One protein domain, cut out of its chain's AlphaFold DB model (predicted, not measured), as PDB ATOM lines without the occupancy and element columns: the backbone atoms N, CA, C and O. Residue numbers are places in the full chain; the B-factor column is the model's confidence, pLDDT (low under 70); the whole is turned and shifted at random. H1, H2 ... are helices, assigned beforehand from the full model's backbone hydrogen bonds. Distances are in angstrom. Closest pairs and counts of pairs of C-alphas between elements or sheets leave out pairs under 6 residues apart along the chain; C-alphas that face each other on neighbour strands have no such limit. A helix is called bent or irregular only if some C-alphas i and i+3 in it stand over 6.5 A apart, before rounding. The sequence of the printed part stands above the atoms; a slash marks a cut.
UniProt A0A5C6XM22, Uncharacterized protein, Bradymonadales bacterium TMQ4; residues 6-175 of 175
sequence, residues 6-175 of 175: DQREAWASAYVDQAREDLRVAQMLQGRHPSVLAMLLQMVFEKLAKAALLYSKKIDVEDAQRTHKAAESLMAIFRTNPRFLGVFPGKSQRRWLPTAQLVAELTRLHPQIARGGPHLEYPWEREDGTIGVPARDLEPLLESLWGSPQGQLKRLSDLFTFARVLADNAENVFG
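Overview. This is residues 6 to 175 of the 175 residues of an uncharacterized protein of Bradymonadales bacterium TMQ4 (UniProt A0A5C6XM22). Three long helices, H1, H2 and H9, lie side by side as a bundle, and a second pair, H4 and H6, running opposite ways, crosses over H2 on the side away from H1. Short helices sit round this core, and a long loop of residues 109 to 133 reaches outward near the beginning of H2, with a small antiparallel pairing of residues 124 to 125 with 131 to 132. The printed part has 170 residues with ten named helices, H1 to H10 in order, and no named strand; the class is all helix. It is compact, with a radius of gyration of the C-alphas of 15.9 A and spans of 48 by 38 by 27 A.

Along the chain. H1, residues 6 to 29, begins at C-alpha 6 (160.525, 134.610, 191.071) and is 35.4 A long. H2, residues 34 to 55, is 31.5 A long and begins at C-alpha 34 (156.210, 128.494, 153.824). H3 is residues 61 to 66, H4 residues 70 to 80 and H5 residues 82 to 86. H6, residues 93 to 108, is 21.8 A long and irregular: C-alphas 95 and 98 are 7.0 A apart. H7 is residues 134 to 137 and H8 residues 139 to 146. H9, residues 149 to 168, is 28.4 A long. H10, residues 170 to 174, ends at C-alpha 174 (170.673, 133.444, 179.659).

Arrangement. H2 is the hub, touching eight helices. It forms a helical hairpin with H1, at a shallow tilt of 18 degrees, the closest C-alphas being those of Ala 12 and Ala 51, 4.1 A apart. H9 touches H1 with residues 160 to 167 alone, closest at Val 16 and Ala 167, C-alphas 5.8 A apart. H2 and H3, also a hairpin, only just touch, with 3 pairs of C-alphas within 8 A, closest at Lys 50 and Ala 64, 5.8 A. H4 touches H2 at a steep tilt of 65 degrees, with the C-alphas of Glu 46 and Ala 71 closest at 4.6 A. H6 touches H9 about perpendicular, at 88 degrees, with the C-alphas of Thr 99 and Leu 159 closest at 6.2 A. H5 and H4 touch only at the corner, and only just, with 3 pairs. H7, H8 and H10 each touch H2; the C-alphas of Ala 52 and Phe 174 are the closest of H2 and H10, at 5.1 A. H1 and H6 are apart. Every O i to N i+4 pair is within hydrogen-bond range in H1, H2, H3, H8, H9 and H10; H4 has 4 of 7, H6 10 of 12 and H5 0 of 1, with 1 of 2 O i to N i+3 pairs, while H7 is too short for an O i to N i+4 pair and has 0 of 1 O i to N i+3 pairs.

Size, cuts and confidence. The C-alphas of Asp 6 and Asp 128, the two farthest apart, are 50.2 A apart. The printed part has no cut and ends at the chain's last residue, 175. The link from H6 to H7 is long, at 25 residues. The mean pLDDT of the printed part is 88.2, and residues 70 to 71 are under 70.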
ATOM      1  N   ASP A   6     161.298 135.817 191.370       80.69
ATOM      2  CA  ASP A   6     160.525 134.610 191.071       80.69
ATOM      3  C   ASP A   6     159.511 134.836 189.942       80.69
ATOM      4  O   ASP A   6     159.306 133.972 189.094       80.69
ATOM      5  N   GLN A   7     158.919 136.033 189.867       88.38
ATOM      6  CA  GLN A   7     157.968 136.364 188.812       88.38
ATOM      7  C   GLN A   7     158.655 136.500 187.444       88.38
ATOM      8  O   GLN A   7     158.127 136.000 186.457       88.38
ATOM      9  N   ARG A   8     159.844 137.115 187.346       90.56
ATOM     10  CA  ARG A   8     160.568 137.185 186.056       90.56
ATOM     11  C   ARG A   8     161.005 135.814 185.564       90.56
ATOM     12  O   ARG A   8     160.858 135.536 184.377       90.56
ATOM     13  N   GLU A   9     161.526 134.982 186.462       91.94
ATOM     14  CA  GLU A   9     161.947 133.618 186.133       91.94
ATOM     15  C   GLU A   9     160.742 132.781 185.668       91.94
ATOM     16  O   GLU A   9     160.824 132.132 184.626       91.94
ATOM     17  N   ALA A  10     159.586 132.890 186.334       94.88
ATOM     18  CA  ALA A  10     158.352 132.227 185.905       94.88
ATOM     19  C   ALA A  10     157.880 132.679 184.509       94.88
ATOM     20  O   ALA A  10     157.520 131.847 183.676       94.88
ATOM     21  N   TRP A  11     157.918 133.986 184.223       96.12
ATOM     22  CA  TRP A  11     157.575 134.521 182.900       96.12
ATOM     23  C   TRP A  11     158.555 134.070 181.814       96.12
ATOM     24  O   TRP A  11     158.131 133.710 180.716       96.12
ATOM     25  N   ALA A  12     159.856 134.064 182.107       95.56
ATOM     26  CA  ALA A  12     160.872 133.589 181.177       95.56
ATOM     27  C   ALA A  12     160.660 132.108 180.832       95.56
ATOM     28  O   ALA A  12     160.630 131.761 179.651       95.56
ATOM     29  N   SER A  13     160.416 131.264 181.839       96.25
ATOM     30  CA  SER A  13     160.112 129.842 181.647       96.25
ATOM     31  C   SER A  13     158.843 129.632 180.814       96.25
ATOM     32  O   SER A  13     158.863 128.851 179.865       96.25
ATOM     33  N   ALA A  14     157.776 130.398 181.069       97.44
ATOM     34  CA  ALA A  14     156.543 130.321 180.281       97.44
ATOM     35  C   ALA A  14     156.758 130.684 178.797       97.44
ATOM     36  O   ALA A  14     156.197 130.041 177.908       97.44
ATOM     37  N   TYR A  15     157.606 131.678 178.501       97.00
ATOM     38  CA  TYR A  15     157.984 131.984 177.118       97.00
ATOM     39  C   TYR A  15     158.765 130.842 176.460       97.00
ATOM     40  O   TYR A  15     158.527 130.552 175.286       97.00
ATOM     41  N   VAL A  16     159.671 130.186 177.192       97.62
ATOM     42  CA  VAL A  16     160.406 129.015 176.687       97.62
ATOM     43  C   VAL A  16     159.447 127.867 176.373       97.62
ATOM     44  O   VAL A  16     159.553 127.276 175.300       97.62
ATOM     45  N   ASP A  17     158.490 127.577 177.252       98.25
ATOM     46  CA  ASP A  17     157.510 126.508 177.033       98.25
ATOM     47  C   ASP A  17     156.635 126.778 175.810       98.25
ATOM     48  O   ASP A  17     156.489 125.914 174.945       98.25
ATOM     49  N   GLN A  18     156.148 128.008 175.648       98.19
ATOM     50  CA  GLN A  18     155.387 128.367 174.454       98.19
ATOM     51  C   GLN A  18     156.252 128.331 173.179       98.19
ATOM     52  O   GLN A  18     155.773 127.915 172.126       98.19
ATOM     53  N   ALA A  19     157.535 128.702 173.255       97.69
ATOM     54  CA  ALA A  19     158.460 128.558 172.129       97.69
ATOM     55  C   ALA A  19     158.671 127.085 171.733       97.69
ATOM     56  O   ALA A  19     158.815 126.784 170.548       97.69
ATOM     57  N   ARG A  20     158.672 126.157 172.700       98.44
ATOM     58  CA  ARG A  20     158.743 124.710 172.429       98.44
ATOM     59  C   ARG A  20     157.502 124.219 171.691       98.44
ATOM     60  O   ARG A  20     157.640 123.431 170.755       98.44
ATOM     61  N   GLU A  21     156.319 124.696 172.072       98.44
ATOM     62  CA  GLU A  21     155.075 124.344 171.380       98.44
ATOM     63  C   GLU A  21     155.043 124.867 169.945       98.44
ATOM     64  O   GLU A  21     154.809 124.098 169.010       98.44
ATOM     65  N   ASP A  22     155.384 126.138 169.740       98.12
ATOM     66  CA  ASP A  22     155.446 126.717 168.397       98.12
ATOM     67  C   ASP A  22     156.468 125.978 167.515       98.12
ATOM     68  O   ASP A  22     156.213 125.715 166.337       98.12
ATOM     69  N   LEU A  23     157.613 125.585 168.090       97.88
ATOM     70  CA  LEU A  23     158.640 124.809 167.393       97.88
ATOM     71  C   LEU A  23     158.130 123.420 167.001       97.88
ATOM     72  O   LEU A  23     158.412 122.962 165.890       97.88
ATOM     73  N   ARG A  24     157.368 122.753 167.875       98.06
ATOM     74  CA  ARG A  24     156.748 121.458 167.567       98.06
ATOM     75  C   ARG A  24     155.800 121.589 166.377       98.06
ATOM     76  O   ARG A  24     155.899 120.798 165.440       98.06
ATOM     77  N   VAL A  25     154.943 122.609 166.366       97.69
ATOM     78  CA  VAL A  25     154.027 122.867 165.241       97.69
ATOM     79  C   VAL A  25     154.808 123.188 163.960       97.69
ATOM     80  O   VAL A  25     154.513 122.624 162.907       97.69
ATOM     81  N   ALA A  26     155.859 124.010 164.039       96.25
ATOM     82  CA  ALA A  26     156.719 124.324 162.895       96.25
ATOM     83  C   ALA A  26     157.366 123.066 162.285       96.25
ATOM     84  O   ALA A  26     157.422 122.916 161.063       96.25
ATOM     85  N   GLN A  27     157.814 122.125 163.120       95.81
ATOM     86  CA  GLN A  27     158.378 120.849 162.669       95.81
ATOM     87  C   GLN A  27     157.342 119.963 161.968       95.81
ATOM     88  O   GLN A  27     157.678 119.303 160.983       95.81
ATOM     89  N   MET A  28     156.085 119.973 162.425       96.19
ATOM     90  CA  MET A  28     154.994 119.212 161.798       96.19
ATOM     91  C   MET A  28     154.661 119.713 160.388       96.19
ATOM     92  O   MET A  28     154.228 118.918 159.554       96.19
ATOM     93  N   LEU A  29     154.904 120.994 160.090       92.12
ATOM     94  CA  LEU A  29     154.707 121.532 158.743       92.12
ATOM     95  C   LEU A  29     155.716 120.979 157.728       92.12
ATOM     96  O   LEU A  29     155.405 120.947 156.543       92.12
ATOM     97  N   GLN A  30     156.902 120.525 158.155       85.62
ATOM     98  CA  GLN A  30     157.914 119.908 157.280       85.62
ATOM     99  C   GLN A  30     158.218 120.712 155.994       85.62
ATOM    100  O   GLN A  30     158.375 120.140 154.917       85.62
ATOM    101  N   GLY A  31     158.268 122.045 156.077       83.12
ATOM    102  CA  GLY A  31     158.499 122.907 154.907       83.12
ATOM    103  C   GLY A  31     157.243 123.271 154.104       83.12
ATOM    104  O   GLY A  31     157.325 124.110 153.212       83.12
ATOM    105  N   ARG A  32     156.078 122.692 154.419       86.88
ATOM    106  CA  ARG A  32     154.783 123.070 153.831       86.88
ATOM    107  C   ARG A  32     154.314 124.408 154.401       86.88
ATOM    108  O   ARG A  32     154.650 124.751 155.530       86.88
ATOM    109  N   HIS A  33     153.492 125.124 153.634       90.81
ATOM    110  CA  HIS A  33     152.955 126.438 154.008       90.81
ATOM    111  C   HIS A  33     154.073 127.411 154.430       90.81
ATOM    112  O   HIS A  33     154.160 127.777 155.604       90.81
ATOM    113  N   PRO A  34     154.956 127.817 153.497       89.56
ATOM    114  CA  PRO A  34     156.210 128.494 153.824       89.56
ATOM    115  C   PRO A  34     156.012 129.768 154.652       89.56
ATOM    116  O   PRO A  34     156.796 130.012 155.567       89.56
ATOM    117  N   SER A  35     154.960 130.548 154.388       90.94
ATOM    118  CA  SER A  35     154.637 131.752 155.166       90.94
ATOM    119  C   SER A  35     154.240 131.433 156.607       90.94
ATOM    120  O   SER A  35     154.734 132.071 157.531       90.94
ATOM    121  N   VAL A  36     153.421 130.400 156.816       93.44
ATOM    122  CA  VAL A  36     153.013 129.939 158.152       93.44
ATOM    123  C   VAL A  36     154.208 129.355 158.905       93.44
ATOM    124  O   VAL A  36     154.398 129.649 160.082       93.44
ATOM    125  N   LEU A  37     155.056 128.579 158.228       93.62
ATOM    126  CA  LEU A  37     156.292 128.058 158.807       93.62
ATOM    127  C   LEU A  37     157.242 129.187 159.230       93.62
ATOM    128  O   LEU A  37     157.762 129.164 160.345       93.62
ATOM    129  N   ALA A  38     157.451 130.179 158.362       92.88
ATOM    130  CA  ALA A  38     158.271 131.348 158.661       92.88
ATOM    131  C   ALA A  38     157.711 132.141 159.847       92.88
ATOM    132  O   ALA A  38     158.468 132.507 160.744       92.88
ATOM    133  N   MET A  39     156.391 132.347 159.888       94.31
ATOM    134  CA  MET A  39     155.697 133.002 160.997       94.31
ATOM    135  C   MET A  39     155.900 132.239 162.313       94.31
ATOM    136  O   MET A  39     156.272 132.842 163.315       94.31
ATOM    137  N   LEU A  40     155.723 130.914 162.326       95.69
ATOM    138  CA  LEU A  40     155.947 130.100 163.525       95.69
ATOM    139  C   LEU A  40     157.400 130.182 163.997       95.69
ATOM    140  O   LEU A  40     157.648 130.393 165.180       95.69
ATOM    141  N   LEU A  41     158.367 130.074 163.083       94.56
ATOM    142  CA  LEU A  41     159.786 130.212 163.420       94.56
ATOM    143  C   LEU A  41     160.107 131.606 163.969       94.56
ATOM    144  O   LEU A  41     160.818 131.710 164.967       94.56
ATOM    145  N   GLN A  42     159.550 132.667 163.381       92.94
ATOM    146  CA  GLN A  42     159.646 134.017 163.933       92.94
ATOM    147  C   GLN A  42     159.128 134.059 165.381       92.94
ATOM    148  O   GLN A  42     159.836 134.551 166.261       92.94
ATOM    149  N   MET A  43     157.947 133.492 165.649       93.62
ATOM    150  CA  MET A  43     157.352 133.464 166.991       93.62
ATOM    151  C   MET A  43     158.190 132.667 167.997       93.62
ATOM    152  O   MET A  43     158.347 133.108 169.137       93.62
ATOM    153  N   VAL A  44     158.770 131.533 167.584       95.75
ATOM    154  CA  VAL A  44     159.709 130.748 168.403       95.75
ATOM    155  C   VAL A  44     160.867 131.631 168.861       95.75
ATOM    156  O   VAL A  44     161.156 131.717 170.056       95.75
ATOM    157  N   PHE A  45     161.529 132.316 167.926       93.81
ATOM    158  CA  PHE A  45     162.703 133.126 168.248       93.81
ATOM    159  C   PHE A  45     162.364 134.399 169.020       93.81
ATOM    160  O   PHE A  45     163.152 134.801 169.877       93.81
ATOM    161  N   GLU A  46     161.199 135.004 168.788       92.88
ATOM    162  CA  GLU A  46     160.734 136.132 169.596       92.88
ATOM    163  C   GLU A  46     160.566 135.731 171.066       92.88
ATOM    164  O   GLU A  46     161.087 136.405 171.958       92.88
ATOM    165  N   LYS A  47     159.897 134.603 171.329       94.81
ATOM    166  CA  LYS A  47     159.675 134.110 172.694       94.81
ATOM    167  C   LYS A  47     160.979 133.716 173.379       94.81
ATOM    168  O   LYS A  47     161.203 134.108 174.524       94.81
ATOM    169  N   LEU A  48     161.885 133.040 172.670       94.50
ATOM    170  CA  LEU A  48     163.224 132.740 173.189       94.50
ATOM    171  C   LEU A  48     164.013 134.013 173.516       94.50
ATOM    172  O   LEU A  48     164.710 134.063 174.528       94.50
ATOM    173  N   ALA A  49     163.884 135.064 172.704       92.06
ATOM    174  CA  ALA A  49     164.548 136.329 172.976       92.06
ATOM    175  C   ALA A  49     163.942 137.068 174.180       92.06
ATOM    176  O   ALA A  49     164.685 137.618 174.993       92.06
ATOM    177  N   LYS A  50     162.612 137.039 174.345       92.94
ATOM    178  CA  LYS A  50     161.932 137.566 175.541       92.94
ATOM    179  C   LYS A  50     162.393 136.840 176.802       92.94
ATOM    180  O   LYS A  50     162.773 137.496 177.770       92.94
ATOM    181  N   ALA A  51     162.451 135.508 176.764       94.00
ATOM    182  CA  ALA A  51     162.993 134.708 177.859       94.00
ATOM    183  C   ALA A  51     164.443 135.099 178.178       94.00
ATOM    184  O   ALA A  51     164.778 135.347 179.335       94.00
ATOM    185  N   ALA A  52     165.289 135.242 177.154       91.50
ATOM    186  CA  ALA A  52     166.685 135.626 177.331       91.50
ATOM    187  C   ALA A  52     166.853 136.994 178.011       91.50
ATOM    188  O   ALA A  52     167.687 137.158 178.906       91.50
ATOM    189  N   LEU A  53     166.055 137.986 177.612       90.94
ATOM    190  CA  LEU A  53     166.093 139.327 178.196       90.94
ATOM    191  C   LEU A  53     165.563 139.351 179.638       90.94
ATOM    192  O   LEU A  53     166.091 140.101 180.463       90.94
ATOM    193  N   LEU A  54     164.571 138.514 179.959       92.50
ATOM    194  CA  LEU A  54     164.048 138.360 181.318       92.50
ATOM    195  C   LEU A  54     165.057 137.670 182.249       92.50
ATOM    196  O   LEU A  54     165.342 138.213 183.318       92.50
ATOM    197  N   TYR A  55     165.649 136.541 181.835       91.56
ATOM    198  CA  TYR A  55     166.688 135.846 182.614       91.56
ATOM    199  C   TYR A  55     167.903 136.752 182.870       91.56
ATOM    200  O   TYR A  55     168.368 136.875 184.003       91.56
ATOM    201  N   SER A  56     168.338 137.496 181.848       87.75
ATOM    202  CA  SER A  56     169.468 138.432 181.954       87.75
ATOM    203  C   SER A  56     169.127 139.774 182.621       87.75
ATOM    204  O   SER A  56     169.989 140.656 182.709       87.75
ATOM    205  N   LYS A  57     167.886 139.944 183.107       89.50
ATOM    206  CA  LYS A  57     167.384 141.144 183.804       89.50
ATOM    207  C   LYS A  57     167.533 142.433 182.985       89.50
ATOM    208  O   LYS A  57     167.701 143.511 183.553       89.50
ATOM    209  N   LYS A  58     167.502 142.325 181.655       88.62
ATOM    210  CA  LYS A  58     167.616 143.464 180.730       88.62
ATOM    211  C   LYS A  58     166.288 144.176 180.501       88.62
ATOM    212  O   LYS A  58     166.312 145.345 180.140       88.62
ATOM    213  N   ILE A  59     165.180 143.476 180.720       90.44
ATOM    214  CA  ILE A  59     163.816 144.010 180.662       90.44
ATOM    215  C   ILE A  59     163.002 143.482 181.850       90.44
ATOM    216  O   ILE A  59     163.415 142.525 182.522       90.44
ATOM    217  N   ASP A  60     161.848 144.088 182.105       92.12
ATOM    218  CA  ASP A  60     160.839 143.542 183.010       92.12
ATOM    219  C   ASP A  60     159.708 142.813 182.255       92.12
ATOM    220  O   ASP A  60     159.751 142.619 181.039       92.12
ATOM    221  N   VAL A  61     158.717 142.329 183.009       92.44
ATOM    222  CA  VAL A  61     157.576 141.584 182.456       92.44
ATOM    223  C   VAL A  61     156.686 142.471 181.586       92.44
ATOM    224  O   VAL A  61     156.191 141.996 180.565       92.44
ATOM    225  N   GLU A  62     156.487 143.735 181.963       91.62
ATOM    226  CA  GLU A  62     155.639 144.658 181.206       91.62
ATOM    227  C   GLU A  62     156.279 144.955 179.845       91.62
ATOM    228  O   GLU A  62     155.634 144.828 178.799       91.62
ATOM    229  N   ASP A  63     157.579 145.243 179.841       90.12
ATOM    230  CA  ASP A  63     158.360 145.435 178.624       90.12
ATOM    231  C   ASP A  63     158.304 144.194 177.731       90.12
ATOM    232  O   ASP A  63     158.033 144.308 176.533       90.12
ATOM    233  N   ALA A  64     158.497 142.999 178.305       89.94
ATOM    234  CA  ALA A  64     158.456 141.737 177.565       89.94
ATOM    235  C   ALA A  64     157.100 141.485 176.888       89.94
ATOM    236  O   ALA A  64     157.055 140.895 175.809       89.94
ATOM    237  N   GLN A  65     155.995 141.926 177.488       89.25
ATOM    238  CA  GLN A  65     154.663 141.811 176.891       89.25
ATOM    239  C   GLN A  65     154.443 142.809 175.752       89.25
ATOM    240  O   GLN A  65     153.738 142.499 174.795       89.25
ATOM    241  N   ARG A  66     155.036 144.003 175.844       86.44
ATOM    242  CA  ARG A  66     154.779 145.112 174.911       86.44
ATOM    243  C   ARG A  66     155.706 145.113 173.700       86.44
ATOM    244  O   ARG A  66     155.313 145.585 172.633       86.44
ATOM    245  N   THR A  67     156.940 144.634 173.853       80.56
ATOM    246  CA  THR A  67     157.962 144.720 172.805       80.56
ATOM    247  C   THR A  67     158.071 143.440 171.988       80.56
ATOM    248  O   THR A  67     158.262 142.355 172.529       80.56
ATOM    249  N   HIS A  68     158.045 143.571 170.665       75.06
ATOM    250  CA  HIS A  68     158.409 142.486 169.746       75.06
ATOM    251  C   HIS A  68     159.832 142.650 169.189       75.06
ATOM    252  O   HIS A  68     160.350 141.792 168.480       75.06
ATOM    253  N   LYS A  69     160.533 143.722 169.586       71.00
ATOM    254  CA  LYS A  69     161.938 143.969 169.216       71.00
ATOM    255  C   LYS A  69     162.925 143.052 169.942       71.00
ATOM    256  O   LYS A  69     164.125 143.102 169.683       71.00
ATOM    257  N   ALA A  70     162.436 142.209 170.853       69.31
ATOM    258  CA  ALA A  70     163.263 141.263 171.589       69.31
ATOM    259  C   ALA A  70     164.077 140.379 170.635       69.31
ATOM    260  O   ALA A  70     165.256 140.139 170.874       69.31
ATOM    261  N   ALA A  71     163.495 139.979 169.506       69.38
ATOM    262  CA  ALA A  71     164.126 139.061 168.572       69.38
ATOM    263  C   ALA A  71     165.418 139.609 167.917       69.38
ATOM    264  O   ALA A  71     166.357 138.845 167.695       69.38
ATOM    265  N   GLU A  72     165.536 140.927 167.701       70.62
ATOM    266  CA  GLU A  72     166.791 141.558 167.242       70.62
ATOM    267  C   GLU A  72     167.909 141.444 168.295       70.62
ATOM    268  O   GLU A  72     169.095 141.331 167.965       70.62
ATOM    269  N   SER A  73     167.532 141.395 169.576       73.19
ATOM    270  CA  SER A  73     168.468 141.263 170.698       73.19
ATOM    271  C   SER A  73     169.119 139.879 170.752       73.19
ATOM    272  O   SER A  73     170.236 139.754 171.257       73.19
ATOM    273  N   LEU A  74     168.487 138.847 170.178       74.38
ATOM    274  CA  LEU A  74     169.036 137.489 170.138       74.38
ATOM    275  C   LEU A  74     170.380 137.441 169.386       74.38
ATOM    276  O   LEU A  74     171.294 136.726 169.793       74.38
ATOM    277  N   MET A  75     170.543 138.259 168.339       76.12
ATOM    278  CA  MET A  75     171.808 138.379 167.599       76.12
ATOM    279  C   MET A  75     172.904 139.082 168.387       76.12
ATOM    280  O   MET A  75     174.077 138.712 168.282       76.12
ATOM    281  N   ALA A  76     172.541 140.103 169.164       78.00
ATOM    282  CA  ALA A  76     173.486 140.747 170.064       78.00
ATOM    283  C   ALA A  76     173.978 139.728 171.102       78.00
ATOM    284  O   ALA A  76     175.184 139.540 171.245       78.00
ATOM    285  N   ILE A  77     173.052 138.976 171.708       74.88
ATOM    286  CA  ILE A  77     173.363 137.917 172.677       74.88
ATOM    287  C   ILE A  77     174.253 136.834 172.049       74.88
ATOM    288  O   ILE A  77     175.262 136.468 172.648       74.88
ATOM    289  N   PHE A  78     173.950 136.379 170.826       74.50
ATOM    290  CA  PHE A  78     174.774 135.412 170.086       74.50
ATOM    291  C   PHE A  78     176.233 135.867 169.952       74.50
ATOM    292  O   PHE A  78     177.158 135.063 170.064       74.50
ATOM    293  N   ARG A  79     176.454 137.156 169.676       75.81
ATOM    294  CA  ARG A  79     177.795 137.705 169.434       75.81
ATOM    295  C   ARG A  79     178.580 137.947 170.715       75.81
ATOM    296  O   ARG A  79     179.803 137.856 170.677       75.81
ATOM    297  N   THR A  80     177.907 138.284 171.811       76.75
ATOM    298  CA  THR A  80     178.576 138.758 173.030       76.75
ATOM    299  C   THR A  80     178.579 137.753 174.175       76.75
ATOM    300  O   THR A  80     179.292 137.976 175.150       76.75
ATOM    301  N   ASN A  81     177.799 136.668 174.106       77.88
ATOM    302  CA  ASN A  81     177.708 135.688 175.186       77.88
ATOM    303  C   ASN A  81     178.551 134.428 174.886       77.88
ATOM    304  O   ASN A  81     178.131 133.579 174.098       77.88
ATOM    305  N   PRO A  82     179.714 134.237 175.537       72.56
ATOM    306  CA  PRO A  82     180.568 133.073 175.295       72.56
ATOM    307  C   PRO A  82     179.932 131.744 175.733       72.56
ATOM    308  O   PRO A  82     180.258 130.701 175.161       72.56
ATOM    309  N   ARG A  83     178.989 131.752 176.693       77.94
ATOM    310  CA  ARG A  83     178.246 130.540 177.101       77.94
ATOM    311  C   ARG A  83     177.316 130.050 176.000       77.94
ATOM    312  O   ARG A  83     177.090 128.848 175.885       77.94
ATOM    313  N   PHE A  84     176.842 130.969 175.159       79.00
ATOM    314  CA  PHE A  84     175.943 130.674 174.055       79.00
ATOM    315  C   PHE A  84     176.535 129.616 173.128       79.00
ATOM    316  O   PHE A  84     175.892 128.614 172.872       79.00
ATOM    317  N   LEU A  85     177.785 129.765 172.681       80.56
ATOM    318  CA  LEU A  85     178.412 128.790 171.777       80.56
ATOM    319  C   LEU A  85     178.687 127.436 172.441       80.56
ATOM    320  O   LEU A  85     178.764 126.422 171.747       80.56
ATOM    321  N   GLY A  86     178.832 127.413 173.770       83.38
ATOM    322  CA  GLY A  86     179.168 126.216 174.538       83.38
ATOM    323  C   GLY A  86     178.096 125.128 174.493       83.38
ATOM    324  O   GLY A  86     178.446 123.950 174.591       83.38
ATOM    325  N   VAL A  87     176.829 125.508 174.295       86.19
ATOM    326  CA  VAL A  87     175.688 124.577 174.257       86.19
ATOM    327  C   VAL A  87     175.403 124.019 172.862       86.19
ATOM    328  O   VAL A  87     174.669 123.042 172.726       86.19
ATOM    329  N   PHE A  88     175.997 124.591 171.809       86.62
ATOM    330  CA  PHE A  88     175.740 124.131 170.448       86.62
ATOM    331  C   PHE A  88     176.663 122.987 170.019       86.62
ATOM    332  O   PHE A  88     177.876 123.028 170.259       86.62
ATOM    333  N   PRO A  89     176.139 122.013 169.249       82.19
ATOM    334  CA  PRO A  89     176.956 120.985 168.622       82.19
ATOM    335  C   PRO A  89     178.102 121.578 167.791       82.19
ATOM    336  O   PRO A  89     177.915 122.473 166.960       82.19
ATOM    337  N   GLY A  90     179.311 121.057 168.006       83.69
ATOM    338  CA  GLY A  90     180.533 121.502 167.330       83.69
ATOM    339  C   GLY A  90     181.096 122.846 167.806       83.69
ATOM    340  O   GLY A  90     182.145 123.235 167.302       83.69
ATOM    341  N   LYS A  91     180.433 123.545 168.746       82.81
ATOM    342  CA  LYS A  91     180.929 124.746 169.454       82.81
ATOM    343  C   LYS A  91     181.595 125.800 168.552       82.81
ATOM    344  O   LYS A  91     182.564 126.445 168.936       82.81
ATOM    345  N   SER A  92     181.091 125.962 167.326       81.75
ATOM    346  CA  SER A  92     181.713 126.795 166.294       81.75
ATOM    347  C   SER A  92     180.807 127.956 165.910       81.75
ATOM    348  O   SER A  92     179.756 127.757 165.299       81.75
ATOM    349  N   GLN A  93     181.245 129.182 166.201       79.56
ATOM    350  CA  GLN A  93     180.530 130.389 165.782       79.56
ATOM    351  C   GLN A  93     180.370 130.446 164.263       79.56
ATOM    352  O   GLN A  93     179.295 130.768 163.771       79.56
ATOM    353  N   ARG A  94     181.410 130.056 163.511       84.62
ATOM    354  CA  ARG A  94     181.382 130.016 162.042       84.62
ATOM    355  C   ARG A  94     180.270 129.108 161.510       84.62
ATOM    356  O   ARG A  94     179.679 129.429 160.486       84.62
ATOM    357  N   ARG A  95     179.979 127.998 162.198       86.88
ATOM    358  CA  ARG A  95     178.893 127.079 161.823       86.88
ATOM    359  C   ARG A  95     177.516 127.705 162.030       86.88
ATOM    360  O   ARG A  95     176.660 127.547 161.170       86.88
ATOM    361  N   TRP A  96     177.305 128.364 163.168       89.12
ATOM    362  CA  TRP A  96     175.974 128.807 163.601       89.12
ATOM    363  C   TRP A  96     175.646 130.256 163.235       89.12
ATOM    364  O   TRP A  96     174.481 130.639 163.272       89.12
ATOM    365  N   LEU A  97     176.643 131.051 162.837       87.12
ATOM    366  CA  LEU A  97     176.450 132.435 162.407       87.12
ATOM    367  C   LEU A  97     175.452 132.568 161.240       87.12
ATOM    368  O   LEU A  97     174.581 133.428 161.354       87.12
ATOM    369  N   PRO A  98     175.488 131.733 160.179       88.88
ATOM    370  CA  PRO A  98     174.483 131.798 159.115       88.88
ATOM    371  C   PRO A  98     173.060 131.530 159.616       88.88
ATOM    372  O   PRO A  98     172.124 132.209 159.210       88.88
ATOM    373  N   THR A  99     172.887 130.574 160.535       90.38
ATOM    374  CA  THR A  99     171.579 130.294 161.145       90.38
ATOM    375  C   THR A  99     171.100 131.484 161.965       90.38
ATOM    376  O   THR A  99     169.954 131.892 161.832       90.38
ATOM    377  N   ALA A 100     171.980 132.084 162.766       88.62
ATOM    378  CA  ALA A 100     171.652 133.268 163.549       88.62
ATOM    379  C   ALA A 100     171.275 134.462 162.640       88.62
ATOM    380  O   ALA A 100     170.295 135.156 162.902       88.62
ATOM    381  N   GLN A 101     171.991 134.663 161.528       87.56
ATOM    382  CA  GLN A 101     171.645 135.671 160.516       87.56
ATOM    383  C   GLN A 101     170.252 135.433 159.923       87.56
ATOM    384  O   GLN A 101     169.464 136.371 159.854       87.56
ATOM    385  N   LEU A 102     169.921 134.186 159.585       89.62
ATOM    386  CA  LEU A 102     168.597 133.820 159.080       89.62
ATOM    387  C   LEU A 102     167.488 134.073 160.115       89.62
ATOM    388  O   LEU A 102     166.417 134.555 159.761       89.62
ATOM    389  N   VAL A 103     167.746 133.820 161.403       90.56
ATOM    390  CA  VAL A 103     166.819 134.205 162.482       90.56
ATOM    391  C   VAL A 103     166.572 135.714 162.474       90.56
ATOM    392  O   VAL A 103     165.427 136.141 162.570       90.56
ATOM    393  N   ALA A 104     167.622 136.522 162.321       87.56
ATOM    394  CA  ALA A 104     167.497 137.978 162.267       87.56
ATOM    395  C   ALA A 104     166.713 138.468 161.039       87.56
ATOM    396  O   ALA A 104     166.012 139.473 161.106       87.56
ATOM    397  N   GLU A 105     166.847 137.785 159.905       89.00
ATOM    398  CA  GLU A 105     166.081 138.090 158.695       89.00
ATOM    399  C   GLU A 105     164.599 137.763 158.877       89.00
ATOM    400  O   GLU A 105     163.757 138.605 158.572       89.00
ATOM    401  N   LEU A 106     164.278 136.600 159.452       89.44
ATOM    402  CA  LEU A 106     162.895 136.214 159.745       89.44
ATOM    403  C   LEU A 106     162.213 137.198 160.693       89.44
ATOM    404  O   LEU A 106     161.058 137.551 160.488       89.44
ATOM    405  N   THR A 107     162.924 137.666 161.715       86.81
ATOM    406  CA  THR A 107     162.336 138.529 162.745       86.81
ATOM    407  C   THR A 107     162.120 139.959 162.270       86.81
ATOM    408  O   THR A 107     161.233 140.642 162.773       86.81
ATOM    409  N   ARG A 108     162.856 140.414 161.249       87.06
ATOM    410  CA  ARG A 108     162.583 141.700 160.588       87.06
ATOM    411  C   ARG A 108     161.244 141.729 159.863       87.06
ATOM    412  O   ARG A 108     160.723 142.815 159.643       87.06
ATOM    413  N   LEU A 109     160.681 140.566 159.532       88.88
ATOM    414  CA  LEU A 109     159.355 140.445 158.923       88.88
ATOM    415  C   LEU A 109     158.218 140.536 159.957       88.88
ATOM    416  O   LEU A 109     157.060 140.271 159.626       88.88
ATOM    417  N   HIS A 110     158.522 140.925 161.196       85.31
ATOM    418  CA  HIS A 110     157.515 141.164 162.219       85.31
ATOM    419  C   HIS A 110     156.758 142.464 161.902       85.31
ATOM    420  O   HIS A 110     157.412 143.470 161.611       85.31
ATOM    421  N   PRO A 111     155.419 142.528 162.025       82.62
ATOM    422  CA  PRO A 111     154.634 143.716 161.661       82.62
ATOM    423  C   PRO A 111     155.073 145.013 162.354       82.62
ATOM    424  O   PRO A 111     155.040 146.095 161.772       82.62
ATOM    425  N   GLN A 112     155.530 144.923 163.605       81.81
ATOM    426  CA  GLN A 112     156.036 146.095 164.333       81.81
ATOM    427  C   GLN A 112     157.381 146.630 163.808       81.81
ATOM    428  O   GLN A 112     157.717 147.786 164.098       81.81
ATOM    429  N   ILE A 113     158.145 145.802 163.085       81.44
ATOM    430  CA  ILE A 113     159.452 146.137 162.503       81.44
ATOM    431  C   ILE A 113     159.273 146.505 161.026       81.44
ATOM    432  O   ILE A 113     159.603 147.625 160.639       81.44
ATOM    433  N   ALA A 114     158.669 145.622 160.231       83.12
ATOM    434  CA  ALA A 114     158.298 145.870 158.840       83.12
ATOM    435  C   ALA A 114     157.002 146.695 158.743       83.12
ATOM    436  O   ALA A 114     155.978 146.237 158.235       83.12
ATOM    437  N   ARG A 115     157.031 147.928 159.266       78.44
ATOM    438  CA  ARG A 115     155.899 148.865 159.181       78.44
ATOM    439  C   ARG A 115     155.603 149.180 157.712       78.44
ATOM    440  O   ARG A 115     156.469 149.715 157.033       78.44
ATOM    441  N   GLY A 116     154.394 148.865 157.246       80.06
ATOM    442  CA  GLY A 116     154.026 148.978 155.823       80.06
ATOM    443  C   GLY A 116     154.367 147.738 154.982       80.06
ATOM    444  O   GLY A 116     154.101 147.714 153.788       80.06
ATOM    445  N   GLY A 117     154.901 146.689 155.613       84.00
ATOM    446  CA  GLY A 117     155.196 145.401 154.997       84.00
ATOM    447  C   GLY A 117     156.527 145.341 154.236       84.00
ATOM    448  O   GLY A 117     157.246 146.337 154.137       84.00
ATOM    449  N   PRO A 118     156.883 144.157 153.707       88.31
ATOM    450  CA  PRO A 118     156.210 142.865 153.902       88.31
ATOM    451  C   PRO A 118     156.331 142.327 155.342       88.31
ATOM    452  O   PRO A 118     157.409 142.381 155.927       88.31
ATOM    453  N   HIS A 119     155.253 141.755 155.897       88.75
ATOM    454  CA  HIS A 119     155.285 141.082 157.207       88.75
ATOM    455  C   HIS A 119     154.504 139.763 157.237       88.75
ATOM    456  O   HIS A 119     153.587 139.562 156.446       88.75
ATOM    457  N   LEU A 120     154.863 138.862 158.157       88.75
ATOM    458  CA  LEU A 120     154.438 137.451 158.151       88.75
ATOM    459  C   LEU A 120     153.026 137.171 158.694       88.75
ATOM    460  O   LEU A 120     152.469 136.122 158.385       88.75
ATOM    461  N   GLU A 121     152.454 138.070 159.497       88.19
ATOM    462  CA  GLU A 121     151.242 137.774 160.288       88.19
ATOM    463  C   GLU A 121     149.945 138.305 159.669       88.19
ATOM    464  O   GLU A 121     148.923 137.623 159.687       88.19
ATOM    465  N   TYR A 122     149.981 139.512 159.103       90.25
ATOM    466  CA  TYR A 122     148.795 140.195 158.584       90.25
ATOM    467  C   TYR A 122     148.974 140.573 157.106       90.25
ATOM    468  O   TYR A 122     150.108 140.652 156.625       90.25
ATOM    469  N   PRO A 123     147.884 140.832 156.366       93.06
ATOM    470  CA  PRO A 123     147.959 141.569 155.110       93.06
ATOM    471  C   PRO A 123     148.549 142.970 155.312       93.06
ATOM    472  O   PRO A 123     148.410 143.546 156.391       93.06
ATOM    473  N   TRP A 124     149.177 143.526 154.278       93.25
ATOM    474  CA  TRP A 124     149.732 144.884 154.298       93.25
ATOM    475  C   TRP A 124     149.351 145.649 153.031       93.25
ATOM    476  O   TRP A 124     149.148 145.053 151.975       93.25
ATOM    477  N   GLU A 125     149.257 146.969 153.133       92.81
ATOM    478  CA  GLU A 125     149.038 147.849 151.984       92.81
ATOM    479  C   GLU A 125     150.379 148.180 151.318       92.81
ATOM    480  O   GLU A 125     151.365 148.468 151.998       92.81
ATOM    481  N   ARG A 126     150.434 148.091 149.989       90.75
ATOM    482  CA  ARG A 126     151.604 148.442 149.178       90.75
ATOM    483  C   ARG A 126     151.558 149.909 148.757       90.75
ATOM    484  O   ARG A 126     150.522 150.556 148.837       90.75
ATOM    485  N   GLU A 127     152.676 150.409 148.233       90.44
ATOM    486  CA  GLU A 127     152.784 151.792 147.735       90.44
ATOM    487  C   GLU A 127     151.763 152.126 146.633       90.44
ATOM    488  O   GLU A 127     151.335 153.271 146.518       90.44
ATOM    489  N   ASP A 128     151.347 151.134 145.844       92.81
ATOM    490  CA  ASP A 128     150.342 151.276 144.783       92.81
ATOM    491  C   ASP A 128     148.886 151.123 145.277       92.81
ATOM    492  O   ASP A 128     147.959 151.093 144.467       92.81
ATOM    493  N   GLY A 129     148.672 151.008 146.593       92.38
ATOM    494  CA  GLY A 129     147.361 150.808 147.219       92.38
ATOM    495  C   GLY A 129     146.833 149.372 147.139       92.38
ATOM    496  O   GLY A 129     145.719 149.094 147.588       92.38
ATOM    497  N   THR A 130     147.594 148.428 146.572       94.44
ATOM    498  CA  THR A 130     147.189 147.016 146.543       94.44
ATOM    499  C   THR A 130     147.496 146.308 147.865       94.44
ATOM    500  O   THR A 130     148.392 146.691 148.616       94.44
ATOM    501  N   ILE A 131     146.749 145.238 148.161       94.50
ATOM    502  CA  ILE A 131     146.912 144.470 149.403       94.50
ATOM    503  C   ILE A 131     147.836 143.270 149.179       94.50
ATOM    504  O   ILE A 131     147.493 142.318 148.468       94.50
ATOM    505  N   GLY A 132     148.994 143.300 149.838       93.00
ATOM    506  CA  GLY A 132     149.876 142.156 150.016       93.00
ATOM    507  C   GLY A 132     149.319 141.176 151.047       93.00
ATOM    508  O   GLY A 132     148.803 141.568 152.091       93.00
ATOM    509  N   VAL A 133     149.412 139.885 150.749       93.38
ATOM    510  CA  VAL A 133     148.888 138.781 151.552       93.38
ATOM    511  C   VAL A 133     150.023 137.792 151.820       93.38
ATOM    512  O   VAL A 133     150.556 137.233 150.861       93.38
ATOM    513  N   PRO A 134     150.372 137.489 153.087       91.88
ATOM    514  CA  PRO A 134     151.525 136.647 153.413       91.88
ATOM    515  C   PRO A 134     151.560 135.303 152.678       91.88
ATOM    516  O   PRO A 134     152.599 134.889 152.174       91.88
ATOM    517  N   ALA A 135     150.409 134.635 152.578       90.38
ATOM    518  CA  ALA A 135     150.275 133.329 151.935       90.38
ATOM    519  C   ALA A 135     150.506 133.333 150.415       90.38
ATOM    520  O   ALA A 135     150.800 132.279 149.865       90.38
ATOM    521  N   ARG A 136     150.360 134.483 149.749       90.19
ATOM    522  CA  ARG A 136     150.502 134.617 148.292       90.19
ATOM    523  C   ARG A 136     151.784 135.346 147.908       90.19
ATOM    524  O   ARG A 136     152.446 134.987 146.949       90.19
ATOM    525  N   ASP A 137     152.105 136.400 148.647       91.25
ATOM    526  CA  ASP A 137     153.052 137.419 148.206       91.25
ATOM    527  C   ASP A 137     154.447 137.274 148.832       91.25
ATOM    528  O   ASP A 137     155.379 137.939 148.390       91.25
ATOM    529  N   LEU A 138     154.618 136.409 149.843       89.81
ATOM    530  CA  LEU A 138     155.926 136.170 150.473       89.81
ATOM    531  C   LEU A 138     156.654 134.943 149.942       89.81
ATOM    532  O   LEU A 138     157.810 134.747 150.298       89.81
ATOM    533  N   GLU A 139     156.020 134.123 149.108       85.31
ATOM    534  CA  GLU A 139     156.639 132.896 148.605       85.31
ATOM    535  C   GLU A 139     158.003 133.153 147.932       85.31
ATOM    536  O   GLU A 139     158.974 132.548 148.388       85.31
ATOM    537  N   PRO A 140     158.170 134.134 147.017       85.94
ATOM    538  CA  PRO A 140     159.479 134.410 146.411       85.94
ATOM    539  C   PRO A 140     160.540 134.876 147.421       85.94
ATOM    540  O   PRO A 140     161.712 134.502 147.341       85.94
ATOM    541  N   LEU A 141     160.137 135.690 148.405       86.00
ATOM    542  CA  LEU A 141     161.029 136.147 149.472       86.00
ATOM    543  C   LEU A 141     161.496 134.958 150.318       86.00
ATOM    544  O   LEU A 141     162.681 134.826 150.619       86.00
ATOM    545  N   LEU A 142     160.571 134.078 150.685       86.38
ATOM    546  CA  LEU A 142     160.850 132.914 151.509       86.38
ATOM    547  C   LEU A 142     161.706 131.892 150.757       86.38
ATOM    548  O   LEU A 142     162.667 131.391 151.332       86.38
ATOM    549  N   GLU A 143     161.454 131.655 149.470       83.88
ATOM    550  CA  GLU A 143     162.339 130.857 148.612       83.88
ATOM    551  C   GLU A 143     163.777 131.389 148.624       83.88
ATOM    552  O   GLU A 143     164.722 130.612 148.766       83.88
ATOM    553  N   SER A 144     163.961 132.713 148.566       83.19
ATOM    554  CA  SER A 144     165.296 133.322 148.622       83.19
ATOM    555  C   SER A 144     166.008 133.073 149.963       83.19
ATOM    556  O   SER A 144     167.215 132.808 149.992       83.19
ATOM    557  N   LEU A 145     165.260 133.077 151.073       82.12
ATOM    558  CA  LEU A 145     165.773 132.819 152.424       82.12
ATOM    559  C   LEU A 145     166.099 131.336 152.643       82.12
ATOM    560  O   LEU A 145     167.085 130.984 153.306       82.12
ATOM    561  N   TRP A 146     165.287 130.451 152.072       82.69
ATOM    562  CA  TRP A 146     165.443 129.004 152.172       82.69
ATOM    563  C   TRP A 146     166.510 128.448 151.221       82.69
ATOM    564  O   TRP A 146     167.197 127.483 151.570       82.69
ATOM    565  N   GLY A 147     166.732 129.091 150.074       79.25
ATOM    566  CA  GLY A 147     167.666 128.641 149.045       79.25
ATOM    567  C   GLY A 147     167.139 127.449 148.238       79.25
ATOM    568  O   GLY A 147     165.946 127.167 148.224       79.25
ATOM    569  N   SER A 148     168.040 126.731 147.554       76.19
ATOM    570  CA  SER A 148     167.677 125.535 146.773       76.19
ATOM    571  C   SER A 148     166.986 124.470 147.642       76.19
ATOM    572  O   SER A 148     167.244 124.436 148.843       76.19
ATOM    573  N   PRO A 149     166.197 123.533 147.082       76.12
ATOM    574  CA  PRO A 149     165.486 122.522 147.878       76.12
ATOM    575  C   PRO A 149     166.382 121.734 148.853       76.12
ATOM    576  O   PRO A 149     166.037 121.527 150.017       76.12
ATOM    577  N   GLN A 150     167.586 121.343 148.420       73.88
ATOM    578  CA  GLN A 150     168.567 120.684 149.292       73.88
ATOM    579  C   GLN A 150     169.135 121.645 150.352       73.88
ATOM    580  O   GLN A 150     169.357 121.249 151.499       73.88
ATOM    581  N   GLY A 151     169.352 122.912 149.988       81.88
ATOM    582  CA  GLY A 151     169.760 123.970 150.913       81.88
ATOM    583  C   GLY A 151     168.695 124.267 151.972       81.88
ATOM    584  O   GLY A 151     169.036 124.422 153.145       81.88
ATOM    585  N   GLN A 152     167.421 124.251 151.585       84.00
ATOM    586  CA  GLN A 152     166.268 124.495 152.442       84.00
ATOM    587  C   GLN A 152     166.161 123.445 153.542       84.00
ATOM    588  O   GLN A 152     166.076 123.805 154.714       84.00
ATOM    589  N   LEU A 153     166.234 122.155 153.201       85.31
ATOM    590  CA  LEU A 153     166.183 121.080 154.199       85.31
ATOM    591  C   LEU A 153     167.289 121.230 155.246       85.31
ATOM    592  O   LEU A 153     167.039 121.112 156.448       85.31
ATOM    593  N   LYS A 154     168.509 121.547 154.799       89.31
ATOM    594  CA  LYS A 154     169.630 121.793 155.705       89.31
ATOM    595  C   LYS A 154     169.379 123.017 156.590       89.31
ATOM    596  O   LYS A 154     169.569 122.923 157.799       89.31
ATOM    597  N   ARG A 155     168.947 124.146 156.019       89.44
ATOM    598  CA  ARG A 155     168.677 125.383 156.773       89.44
ATOM    599  C   ARG A 155     167.561 125.205 157.794       89.44
ATOM    600  O   ARG A 155     167.721 125.644 158.926       89.44
ATOM    601  N   LEU A 156     166.474 124.529 157.427       91.56
ATOM    602  CA  LEU A 156     165.380 124.215 158.346       91.56
ATOM    603  C   LEU A 156     165.852 123.295 159.475       91.56
ATOM    604  O   LEU A 156     165.577 123.570 160.638       91.56
ATOM    605  N   SER A 157     166.629 122.258 159.157       92.69
ATOM    606  CA  SER A 157     167.233 121.383 160.169       92.69
ATOM    607  C   SER A 157     168.149 122.153 161.130       92.69
ATOM    608  O   SER A 157     168.068 121.976 162.351       92.69
ATOM    609  N   ASP A 158     168.974 123.059 160.600       93.12
ATOM    610  CA  ASP A 158     169.837 123.924 161.402       93.12
ATOM    611  C   ASP A 158     169.006 124.883 162.273       93.12
ATOM    612  O   ASP A 158     169.308 125.015 163.455       93.12
ATOM    613  N   LEU A 159     167.938 125.496 161.751       93.94
ATOM    614  CA  LEU A 159     167.029 126.367 162.514       93.94
ATOM    615  C   LEU A 159     166.308 125.616 163.633       93.94
ATOM    616  O   LEU A 159     166.281 126.092 164.766       93.94
ATOM    617  N   PHE A 160     165.764 124.433 163.349       95.81
ATOM    618  CA  PHE A 160     165.099 123.608 164.356       95.81
ATOM    619  C   PHE A 160     166.067 123.162 165.444       95.81
ATOM    620  O   PHE A 160     165.740 123.210 166.629       95.81
ATOM    621  N   THR A 161     167.278 122.761 165.055       95.38
ATOM    622  CA  THR A 161     168.330 122.432 166.016       95.38
ATOM    623  C   THR A 161     168.698 123.655 166.841       95.38
ATOM    624  O   THR A 161     168.847 123.542 168.054       95.38
ATOM    625  N   PHE A 162     168.801 124.821 166.206       93.56
ATOM    626  CA  PHE A 162     169.194 126.051 166.868       93.56
ATOM    627  C   PHE A 162     168.155 126.505 167.897       93.56
ATOM    628  O   PHE A 162     168.505 126.745 169.051       93.56
ATOM    629  N   ALA A 163     166.877 126.524 167.515       95.12
ATOM    630  CA  ALA A 163     165.765 126.815 168.415       95.12
ATOM    631  C   ALA A 163     165.693 125.824 169.584       95.12
ATOM    632  O   ALA A 163     165.590 126.247 170.734       95.12
ATOM    633  N   ARG A 164     165.806 124.517 169.309       96.62
ATOM    634  CA  ARG A 164     165.771 123.477 170.347       96.62
ATOM    635  C   ARG A 164     166.908 123.635 171.351       96.62
ATOM    636  O   ARG A 164     166.653 123.661 172.546       96.62
ATOM    637  N   VAL A 165     168.147 123.798 170.881       94.12
ATOM    638  CA  VAL A 165     169.310 123.979 171.766       94.12
ATOM    639  C   VAL A 165     169.119 125.190 172.677       94.12
ATOM    640  O   VAL A 165     169.424 125.102 173.865       94.12
ATOM    641  N   LEU A 166     168.584 126.297 172.153       92.75
ATOM    642  CA  LEU A 166     168.295 127.478 172.963       92.75
ATOM    643  C   LEU A 166     167.186 127.241 173.979       92.75
ATOM    644  O   LEU A 166     167.347 127.629 175.130       92.75
ATOM    645  N   ALA A 167     166.092 126.596 173.580       95.25
ATOM    646  CA  ALA A 167     164.987 126.287 174.478       95.25
ATOM    647  C   ALA A 167     165.408 125.323 175.602       95.25
ATOM    648  O   ALA A 167     165.020 125.500 176.754       95.25
ATOM    649  N   ASP A 168     166.221 124.315 175.289       95.25
ATOM    650  CA  ASP A 168     166.665 123.295 176.248       95.25
ATOM    651  C   ASP A 168     167.709 123.833 177.234       95.25
ATOM    652  O   ASP A 168     167.861 123.299 178.329       95.25
ATOM    653  N   ASN A 169     168.420 124.902 176.865       93.19
ATOM    654  CA  ASN A 169     169.487 125.490 177.674       93.19
ATOM    655  C   ASN A 169     169.196 126.938 178.089       93.19
ATOM    656  O   ASN A 169     170.125 127.643 178.475       93.19
ATOM    657  N   ALA A 170     167.946 127.399 178.001       91.06
ATOM    658  CA  ALA A 170     167.603 128.813 178.152       91.06
ATOM    659  C   ALA A 170     168.112 129.403 179.477       91.06
ATOM    660  O   ALA A 170     168.798 130.421 179.472       91.06
ATOM    661  N   GLU A 171     167.865 128.723 180.597       88.31
ATOM    662  CA  GLU A 171     168.354 129.147 181.911       88.31
ATOM    663  C   GLU A 171     169.892 129.164 181.973       88.31
ATOM    664  O   GLU A 171     170.486 130.154 182.380       88.31
ATOM    665  N   ASN A 172     170.560 128.123 181.472       86.69
ATOM    666  CA  ASN A 172     172.027 128.025 181.498       86.69
ATOM    667  C   ASN A 172     172.728 129.057 180.596       86.69
ATOM    668  O   ASN A 172     173.861 129.471 180.863       86.69
ATOM    669  N   VAL A 173     172.088 129.432 179.487       83.88
ATOM    670  CA  VAL A 173     172.645 130.364 178.500       83.88
ATOM    671  C   VAL A 173     172.347 131.809 178.884       83.88
ATOM    672  O   VAL A 173     173.200 132.672 178.656       83.88
ATOM    673  N   PHE A 174     171.166 132.084 179.441       83.25
ATOM    674  CA  PHE A 174     170.673 133.444 179.659       83.25
ATOM    675  C   PHE A 174     170.614 133.889 181.129       83.25
ATOM    676  O   PHE A 174     170.512 135.097 181.358       83.25
ATOM    677  N   GLY A 175     170.654 132.957 182.085       80.25
ATOM    678  CA  GLY A 175     170.637 133.207 183.534       80.25
ATOM    679  C   GLY A 175     171.990 133.526 184.163       80.25
ATOM    680  O   GLY A 175     173.059 133.312 183.533       80.25
TER     681      GLY A 175